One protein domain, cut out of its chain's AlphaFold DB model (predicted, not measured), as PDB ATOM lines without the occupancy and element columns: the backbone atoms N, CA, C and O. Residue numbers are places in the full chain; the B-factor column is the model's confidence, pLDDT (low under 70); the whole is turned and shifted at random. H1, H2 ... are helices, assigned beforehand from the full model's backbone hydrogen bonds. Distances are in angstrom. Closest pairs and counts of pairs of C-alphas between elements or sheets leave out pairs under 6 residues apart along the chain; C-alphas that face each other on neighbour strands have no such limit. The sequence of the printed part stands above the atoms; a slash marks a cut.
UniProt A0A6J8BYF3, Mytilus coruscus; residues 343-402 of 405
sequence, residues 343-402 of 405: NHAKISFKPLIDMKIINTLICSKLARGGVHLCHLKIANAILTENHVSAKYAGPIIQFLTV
ATOM      1  N   ASN A 343     260.293 115.787 164.242       87.94
ATOM      2  CA  ASN A 343     259.616 116.032 162.976       87.94
ATOM      3  C   ASN A 343     259.747 114.852 162.012       87.94
ATOM      4  O   ASN A 343     258.751 114.436 161.414       87.94
ATOM      5  N   HIS A 344     260.938 114.262 161.922       86.44
ATOM      6  CA  HIS A 344     261.164 113.047 161.151       86.44
ATOM      7  C   HIS A 344     260.284 111.884 161.640       86.44
ATOM      8  O   HIS A 344     259.623 111.223 160.837       86.44
ATOM      9  N   ALA A 345     260.191 111.690 162.959       88.50
ATOM     10  CA  ALA A 345     259.309 110.699 163.573       88.50
ATOM     11  C   ALA A 345     257.839 110.948 163.209       88.50
ATOM     12  O   ALA A 345     257.150 110.030 162.763       88.50
ATOM     13  N   LYS A 346     257.360 112.197 163.289       89.44
ATOM     14  CA  LYS A 346     255.989 112.542 162.879       89.44
ATOM     15  C   LYS A 346     255.703 112.234 161.415       89.44
ATOM     16  O   LYS A 346     254.626 111.724 161.110       89.44
ATOM     17  N   ILE A 347     256.640 112.552 160.523       88.25
ATOM     18  CA  ILE A 347     256.500 112.288 159.086       88.25
ATOM     19  C   ILE A 347     256.414 110.781 158.830       88.25
ATOM     20  O   ILE A 347     255.577 110.362 158.032       88.25
ATOM     21  N   SER A 348     257.185 109.966 159.559       89.94
ATOM     22  CA  SER A 348     257.154 108.501 159.415       89.94
ATOM     23  C   SER A 348     255.766 107.897 159.664       89.94
ATOM     24  O   SER A 348     255.413 106.890 159.061       89.94
ATOM     25  N   PHE A 349     254.931 108.537 160.487       89.38
ATOM     26  CA  PHE A 349     253.571 108.080 160.779       89.38
ATOM     27  C   PHE A 349     252.499 108.603 159.818       89.38
ATOM     28  O   PHE A 349     251.319 108.288 159.994       89.38
ATOM     29  N   LYS A 350     252.863 109.400 158.807       88.88
ATOM     30  CA  LYS A 350     251.899 109.960 157.853       88.88
ATOM     31  C   LYS A 350     251.000 108.898 157.191       88.88
ATOM     32  O   LYS A 350     249.792 109.129 157.184       88.88
ATOM     33  N   PRO A 351     251.506 107.728 156.745       88.50
ATOM     34  CA  PRO A 351     250.653 106.675 156.190       88.50
ATOM     35  C   PRO A 351     249.561 106.205 157.166       88.50
ATOM     36  O   PRO A 351     248.400 106.093 156.786       88.50
ATOM     37  N   LEU A 352     249.902 106.024 158.450       86.12
ATOM     38  CA  LEU A 352     248.943 105.618 159.487       86.12
ATOM     39  C   LEU A 352     247.872 106.681 159.754       86.12
ATOM     40  O   LEU A 352     246.726 106.344 160.051       86.12
ATOM     41  N   ILE A 353     248.240 107.962 159.679       86.62
ATOM     42  CA  ILE A 353     247.302 109.079 159.849       86.62
ATOM     43  C   ILE A 353     246.364 109.173 158.649       86.62
ATOM     44  O   ILE A 353     245.156 109.327 158.828       86.62
ATOM     45  N   ASP A 354     246.908 109.062 157.437       88.25
ATOM     46  CA  ASP A 354     246.137 109.147 156.196       88.25
ATOM     47  C   ASP A 354     245.126 107.983 156.110       88.25
ATOM     48  O   ASP A 354     243.981 108.182 155.700       88.25
ATOM     49  N   MET A 355     245.493 106.801 156.622       87.50
ATOM     50  CA  MET A 355     244.596 105.647 156.796       87.50
ATOM     51  C   MET A 355     243.697 105.719 158.041       87.50
ATOM     52  O   MET A 355     242.914 104.804 158.287       87.50
ATOM     53  N   LYS A 356     243.782 106.794 158.838       88.19
ATOM     54  CA  LYS A 356     243.015 107.007 160.080       88.19
ATOM     55  C   LYS A 356     243.197 105.911 161.141       88.19
ATOM     56  O   LYS A 356     242.343 105.751 162.009       88.19
ATOM     57  N   ILE A 357     244.319 105.193 161.106       86.31
ATOM     58  CA  ILE A 357     244.683 104.177 162.106       86.31
ATOM     59  C   ILE A 357     245.074 104.853 163.420       86.31
ATOM     60  O   ILE A 357     244.680 104.417 164.499       86.31
ATOM     61  N   ILE A 358     245.834 105.949 163.326       86.81
ATOM     62  CA  ILE A 358     246.155 106.810 164.464       86.81
ATOM     63  C   ILE A 358     245.762 108.250 164.157       86.81
ATOM     64  O   ILE A 358     245.789 108.697 163.013       86.81
ATOM     65  N   ASN A 359     245.435 109.010 165.198       89.62
ATOM     66  CA  ASN A 359     245.204 110.445 165.071       89.62
ATOM     67  C   ASN A 359     246.498 111.251 165.308       89.62
ATOM     68  O   ASN A 359     247.500 110.752 165.832       89.62
ATOM     69  N   THR A 360     246.460 112.541 164.971       87.62
ATOM     70  CA  THR A 360     247.599 113.465 165.115       87.62
ATOM     71  C   THR A 360     248.096 113.601 166.559       87.62
ATOM     72  O   THR A 360     249.282 113.859 166.781       87.62
ATOM     73  N   LEU A 361     247.217 113.420 167.552       87.75
ATOM     74  CA  LEU A 361     247.581 113.487 168.969       87.75
ATOM     75  C   LEU A 361     248.455 112.292 169.369       87.75
ATOM     76  O   LEU A 361     249.493 112.489 169.997       87.75
ATOM     77  N   ILE A 362     248.071 111.077 168.967       88.25
ATOM     78  CA  ILE A 362     248.847 109.850 169.201       88.25
ATOM     79  C   ILE A 362     250.199 109.944 168.491       88.25
ATOM     80  O   ILE A 362     251.228 109.743 169.130       88.25
ATOM     81  N   CYS A 363     250.211 110.346 167.216       89.56
ATOM     82  CA  CYS A 363     251.448 110.581 166.464       89.56
ATOM     83  C   CYS A 363     252.388 111.554 167.198       89.56
ATOM     84  O   CYS A 363     253.572 111.274 167.355       89.56
ATOM     85  N   SER A 364     251.856 112.665 167.716       87.12
ATOM     86  CA  SER A 364     252.670 113.649 168.442       87.12
ATOM     87  C   SER A 364     253.226 113.093 169.759       87.12
ATOM     88  O   SER A 364     254.350 113.424 170.120       87.12
ATOM     89  N   LYS A 365     252.475 112.238 170.469       87.81
ATOM     90  CA  LYS A 365     252.958 111.563 171.687       87.81
ATOM     91  C   LYS A 365     254.073 110.560 171.380       87.81
ATOM     92  O   LYS A 365     255.101 110.594 172.045       87.81
ATOM     93  N   LEU A 366     253.893 109.727 170.354       89.50
ATOM     94  CA  LEU A 366     254.901 108.755 169.913       89.50
ATOM     95  C   LEU A 366     256.189 109.454 169.465       89.50
ATOM     96  O   LEU A 366     257.268 109.137 169.954       89.50
ATOM     97  N   ALA A 367     256.064 110.465 168.605       89.38
ATOM     98  CA  ALA A 367     257.206 111.215 168.101       89.38
ATOM     99  C   ALA A 367     257.970 111.964 169.205       89.38
ATOM    100  O   ALA A 367     259.189 112.089 169.121       89.38
ATOM    101  N   ARG A 368     257.284 112.450 170.254       84.62
ATOM    102  CA  ARG A 368     257.955 113.046 171.424       84.62
ATOM    103  C   ARG A 368     258.837 112.044 172.159       84.62
ATOM    104  O   ARG A 368     259.939 112.402 172.545       84.62
ATOM    105  N   GLY A 369     258.380 110.800 172.294       82.81
ATOM    106  CA  GLY A 369     259.184 109.708 172.846       82.81
ATOM    107  C   GLY A 369     260.261 109.184 171.892       82.81
ATOM    108  O   GLY A 369     260.819 108.127 172.151       82.81
ATOM    109  N   GLY A 370     260.501 109.850 170.754       85.44
ATOM    110  CA  GLY A 370     261.436 109.390 169.729       85.44
ATOM    111  C   GLY A 370     261.027 108.075 169.066       85.44
ATOM    112  O   GLY A 370     261.868 107.377 168.507       85.44
ATOM    113  N   VAL A 371     259.742 107.711 169.124       88.12
ATOM    114  CA  VAL A 371     259.234 106.511 168.463       88.12
ATOM    115  C   VAL A 371     258.985 106.820 166.990       88.12
ATOM    116  O   VAL A 371     258.228 107.732 166.668       88.12
ATOM    117  N   HIS A 372     259.596 106.041 166.100       89.62
ATOM    118  CA  HIS A 372     259.396 106.083 164.654       89.62
ATOM    119  C   HIS A 372     258.524 104.905 164.199       89.62
ATOM    120  O   HIS A 372     258.371 103.915 164.919       89.62
ATOM    121  N   LEU A 373     257.987 104.971 162.977       86.81
ATOM    122  CA  LEU A 373     257.234 103.856 162.391       86.81
ATOM    123  C   LEU A 373     258.056 102.555 162.331       86.81
ATOM    124  O   LEU A 373     257.508 101.483 162.570       86.81
ATOM    125  N   CYS A 374     259.366 102.643 162.079       84.56
ATOM    126  CA  CYS A 374     260.267 101.488 162.081       84.56
ATOM    127  C   CYS A 374     260.311 100.770 163.440       84.56
ATOM    128  O   CYS A 374     260.263  99.546 163.466       84.56
ATOM    129  N   HIS A 375     260.274 101.492 164.565       86.75
ATOM    130  CA  HIS A 375     260.213 100.872 165.896       86.75
ATOM    131  C   HIS A 375     258.944 100.030 166.073       86.75
ATOM    132  O   HIS A 375     258.993  98.950 166.656       86.75
ATOM    133  N   LEU A 376     257.809 100.493 165.534       84.44
ATOM    134  CA  LEU A 376     256.568  99.717 165.561       84.44
ATOM    135  C   LEU A 376     256.648  98.484 164.652       84.44
ATOM    136  O   LEU A 376     256.168  97.425 165.044       84.44
ATOM    137  N   LYS A 377     257.275  98.601 163.472       83.56
ATOM    138  CA  LYS A 377     257.511  97.464 162.566       83.56
ATOM    139  C   LYS A 377     258.368  96.379 163.236       83.56
ATOM    140  O   LYS A 377     257.959  95.222 163.228       83.56
ATOM    141  N   ILE A 378     259.475  96.756 163.885       82.38
ATOM    142  CA  ILE A 378     260.350  95.830 164.633       82.38
ATOM    143  C   ILE A 378     259.578  95.168 165.775       82.38
ATOM    144  O   ILE A 378     259.560  93.945 165.887       82.38
ATOM    145  N   ALA A 379     258.876  95.961 166.592       80.81
ATOM    146  CA  ALA A 379     258.074  95.425 167.689       80.81
ATOM    147  C   ALA A 379     257.021  94.420 167.189       80.81
ATOM    148  O   ALA A 379     256.806  93.383 167.811       80.81
ATOM    149  N   ASN A 380     256.390  94.694 166.044       77.81
ATOM    150  CA  ASN A 380     255.419  93.790 165.438       77.81
ATOM    151  C   ASN A 380     256.053  92.489 164.921       77.81
ATOM    152  O   ASN A 380     255.472  91.421 165.117       77.81
ATOM    153  N   ALA A 381     257.235  92.564 164.301       77.69
ATOM    154  CA  ALA A 381     257.980  91.387 163.856       77.69
ATOM    155  C   ALA A 381     258.297  90.460 165.043       77.69
ATOM    156  O   ALA A 381     257.893  89.298 165.035       77.69
ATOM    157  N   ILE A 382     258.860  91.013 166.126       74.81
ATOM    158  CA  ILE A 382     259.178  90.276 167.362       74.81
ATOM    159  C   ILE A 382     257.922  89.634 167.974       74.81
ATOM    160  O   ILE A 382     257.946  88.480 168.404       74.81
ATOM    161  N   LEU A 383     256.798  90.355 168.031       71.38
ATOM    162  CA  LEU A 383     255.546  89.820 168.585       71.38
ATOM    163  C   LEU A 383     254.936  88.704 167.726       71.38
ATOM    164  O   LEU A 383     254.261  87.818 168.262       71.38
ATOM    165  N   THR A 384     255.154  88.756 166.411       70.62
ATOM    166  CA  THR A 384     254.678  87.745 165.459       70.62
ATOM    167  C   THR A 384     255.517  86.472 165.556       70.62
ATOM    168  O   THR A 384     254.945  85.388 165.658       70.62
ATOM    169  N   GLU A 385     256.845  86.601 165.623       69.88
ATOM    170  CA  GLU A 385     257.773  85.478 165.826       69.88
ATOM    171  C   GLU A 385     257.533  84.748 167.152       69.88
ATOM    172  O   GLU A 385     257.566  83.524 167.206       69.88
ATOM    173  N   ASN A 386     257.206  85.485 168.217       67.75
ATOM    174  CA  ASN A 386     256.930  84.902 169.532       67.75
ATOM    175  C   ASN A 386     255.484  84.383 169.699       67.75
ATOM    176  O   ASN A 386     255.086  84.032 170.810       67.75
ATOM    177  N   HIS A 387     254.670  84.353 168.633       62.50
ATOM    178  CA  HIS A 387     253.258  83.931 168.652       62.50
ATOM    179  C   HIS A 387     252.369  84.669 169.679       62.50
ATOM    180  O   HIS A 387     251.328  84.162 170.103       62.50
ATOM    181  N   VAL A 388     252.737  85.895 170.069       57.53
ATOM    182  CA  VAL A 388     251.994  86.700 171.060       57.53
ATOM    183  C   VAL A 388     250.879  87.530 170.396       57.53
ATOM    184  O   VAL A 388     249.941  87.974 171.063       57.53
ATOM    185  N   SER A 389     250.929  87.722 169.070       52.84
ATOM    186  CA  SER A 389     250.093  88.703 168.352       52.84
ATOM    187  C   SER A 389     248.585  88.398 168.328       52.84
ATOM    188  O   SER A 389     247.780  89.322 168.187       52.84
ATOM    189  N   ALA A 390     248.167  87.147 168.557       50.34
ATOM    190  CA  ALA A 390     246.757  86.751 168.461       50.34
ATOM    191  C   ALA A 390     245.845  87.416 169.513       50.34
ATOM    192  O   ALA A 390     244.640  87.527 169.296       50.34
ATOM    193  N   LYS A 391     246.392  87.887 170.644       46.38
ATOM    194  CA  LYS A 391     245.588  88.437 171.753       46.38
ATOM    195  C   LYS A 391     245.398  89.963 171.710       46.38
ATOM    196  O   LYS A 391     244.560  90.478 172.442       46.38
ATOM    197  N   TYR A 392     246.135  90.677 170.851       49.69
ATOM    198  CA  TYR A 392     246.170  92.150 170.815       49.69
ATOM    199  C   TYR A 392     246.024  92.742 169.404       49.69
ATOM    200  O   TYR A 392     246.495  93.852 169.165       49.69
ATOM    201  N   ALA A 393     245.380  92.025 168.476       49.69
ATOM    202  CA  ALA A 393     245.194  92.423 167.076       49.69
ATOM    203  C   ALA A 393     244.329  93.694 166.916       49.69
ATOM    204  O   ALA A 393     243.167  93.647 166.519       49.69
ATOM    205  N   GLY A 394     244.899  94.848 167.257       59.22
ATOM    206  CA  GLY A 394     244.346  96.164 166.981       59.22
ATOM    207  C   GLY A 394     244.721  96.666 165.579       59.22
ATOM    208  O   GLY A 394     245.579  96.080 164.913       59.22
ATOM    209  N   PRO A 395     244.146  97.802 165.144       56.75
ATOM    210  CA  PRO A 395     244.344  98.367 163.802       56.75
ATOM    211  C   PRO A 395     245.812  98.636 163.422       56.75
ATOM    212  O   PRO A 395     246.173  98.582 162.250       56.75
ATOM    213  N   ILE A 396     246.673  98.908 164.411       57.88
ATOM    214  CA  ILE A 396     248.110  99.149 164.207       57.88
ATOM    215  C   ILE A 396     248.832  97.860 163.792       57.88
ATOM    216  O   ILE A 396     249.602  97.888 162.840       57.88
ATOM    217  N   ILE A 397     248.561  96.732 164.457       60.03
ATOM    218  CA  ILE A 397     249.185  95.438 164.136       60.03
ATOM    219  C   ILE A 397     248.765  94.982 162.736       60.03
ATOM    220  O   ILE A 397     249.620  94.590 161.952       60.03
ATOM    221  N   GLN A 398     247.481  95.130 162.385       59.09
ATOM    222  CA  GLN A 398     246.983  94.778 161.049       59.09
ATOM    223  C   GLN A 398     247.698  95.543 159.930       59.09
ATOM    224  O   GLN A 398     248.075  94.930 158.937       59.09
ATOM    225  N   PHE A 399     247.942  96.848 160.094       58.47
ATOM    226  CA  PHE A 399     248.700  97.636 159.116       58.47
ATOM    227  C   PHE A 399     250.162  97.201 159.003       58.47
ATOM    228  O   PHE A 399     250.700  97.130 157.905       58.47
ATOM    229  N   LEU A 400     250.805  96.885 160.129       59.56
ATOM    230  CA  LEU A 400     252.211  96.473 160.159       59.56
ATOM    231  C   LEU A 400     252.438  95.062 159.587       59.56
ATOM    232  O   LEU A 400     253.582  94.698 159.335       59.56
ATOM    233  N   THR A 401     251.373  94.277 159.393       56.34
ATOM    234  CA  THR A 401     251.412  92.945 158.766       56.34
ATOM    235  C   THR A 401     251.092  92.939 157.268       56.34
ATOM    236  O   THR A 401     251.206  91.886 156.645       56.34
ATOM    237  N   VAL A 402     250.680  94.068 156.675       51.56
ATOM    238  CA  VAL A 402     250.417  94.134 155.227       51.56
ATOM    239  C   VAL A 402     251.753  94.283 154.486       51.56
ATOM    240  O   VAL A 402     252.491  95.221 154.791       51.56
TER     241      VAL A 402
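What this domain is: This is residues 343 to 402 of the 405 residues of a protein of Mytilus coruscus (UniProt A0A6J8BYF3). Three short helices, H1, H2 and H3, gather at one end, and the longest helix, H4, runs away from them along the length of the domain. Beyond H4 the backbone folds back through residues 386 to 394, and the short H5 comes in about perpendicular to H4, meeting it at residues 376 to 380 of H4. The printed part has 60 residues with five named helices, H1 to H5 in order along the chain, and no named strand; the class is all helix. The whole is compact, with a radius of gyration of the C-alphas of 11.6 A, yet elongated in outline, spanning 33 by 21 by 17 A.

How they stand to each other: H1, residues 343 to 348, touches H3, residues 360 to 368; their closest C-alphas are those of Ala 345 and Ala 367, 5.0 A apart. These two run opposite ways at a steep tilt of 61 degrees. H2, residues 350 to 354, meets H1 only through their link, Phe 349. H2 and H3 are close but not clearly touching, with the C-alphas of Ile 353 and Thr 360 closest at 6.9 A. H4, residues 373 to 385, is close to H1 but not clearly touching it; the closest C-alphas, of Ser 348 and Leu 373, are 5.5 A apart. H3 and H4 are apart, though they follow each other in the chain. H5, residues 395 to 400, touches H4 at residues 376 to 380 of H4 alone, with the C-alphas of Lys 377 and Leu 400 closest at 5.9 A. Their lines stand about perpendicular, at 89 degrees. H2 and H5 are close but not clearly touching, the C-alphas of Leu 352 and Phe 399 being closest at 8.0 A. H5 is apart from H1 and H3. In H1, H2, H3, H4 and H5 every backbone O i to N i+4 pair is within hydrogen-bond range.

Where its parts are: H1 begins at C-alpha 343, (259.616, 116.032, 162.976), and measures 8.7 A from first to last C-alpha; H2 measures 6.1 A and H3 12.1 A. H4 measures 18.7 A, from C-alpha 373 at (257.234, 103.856, 162.391) to C-alpha 385. H5 measures 8.9 A and ends at C-alpha 400, (252.211, 96.473, 160.159).

The domain as a whole: The two C-alphas farthest apart are those of Asn 343 and His 387, at 33.2 A. The printed part has no cut. The links H1 to H2, H2 to H3 and H3 to H4 are tight; the link from H4 to H5, nine residues, is short. The mean pLDDT of the printed part is 77.0, and residues 385 to 402 are under 70.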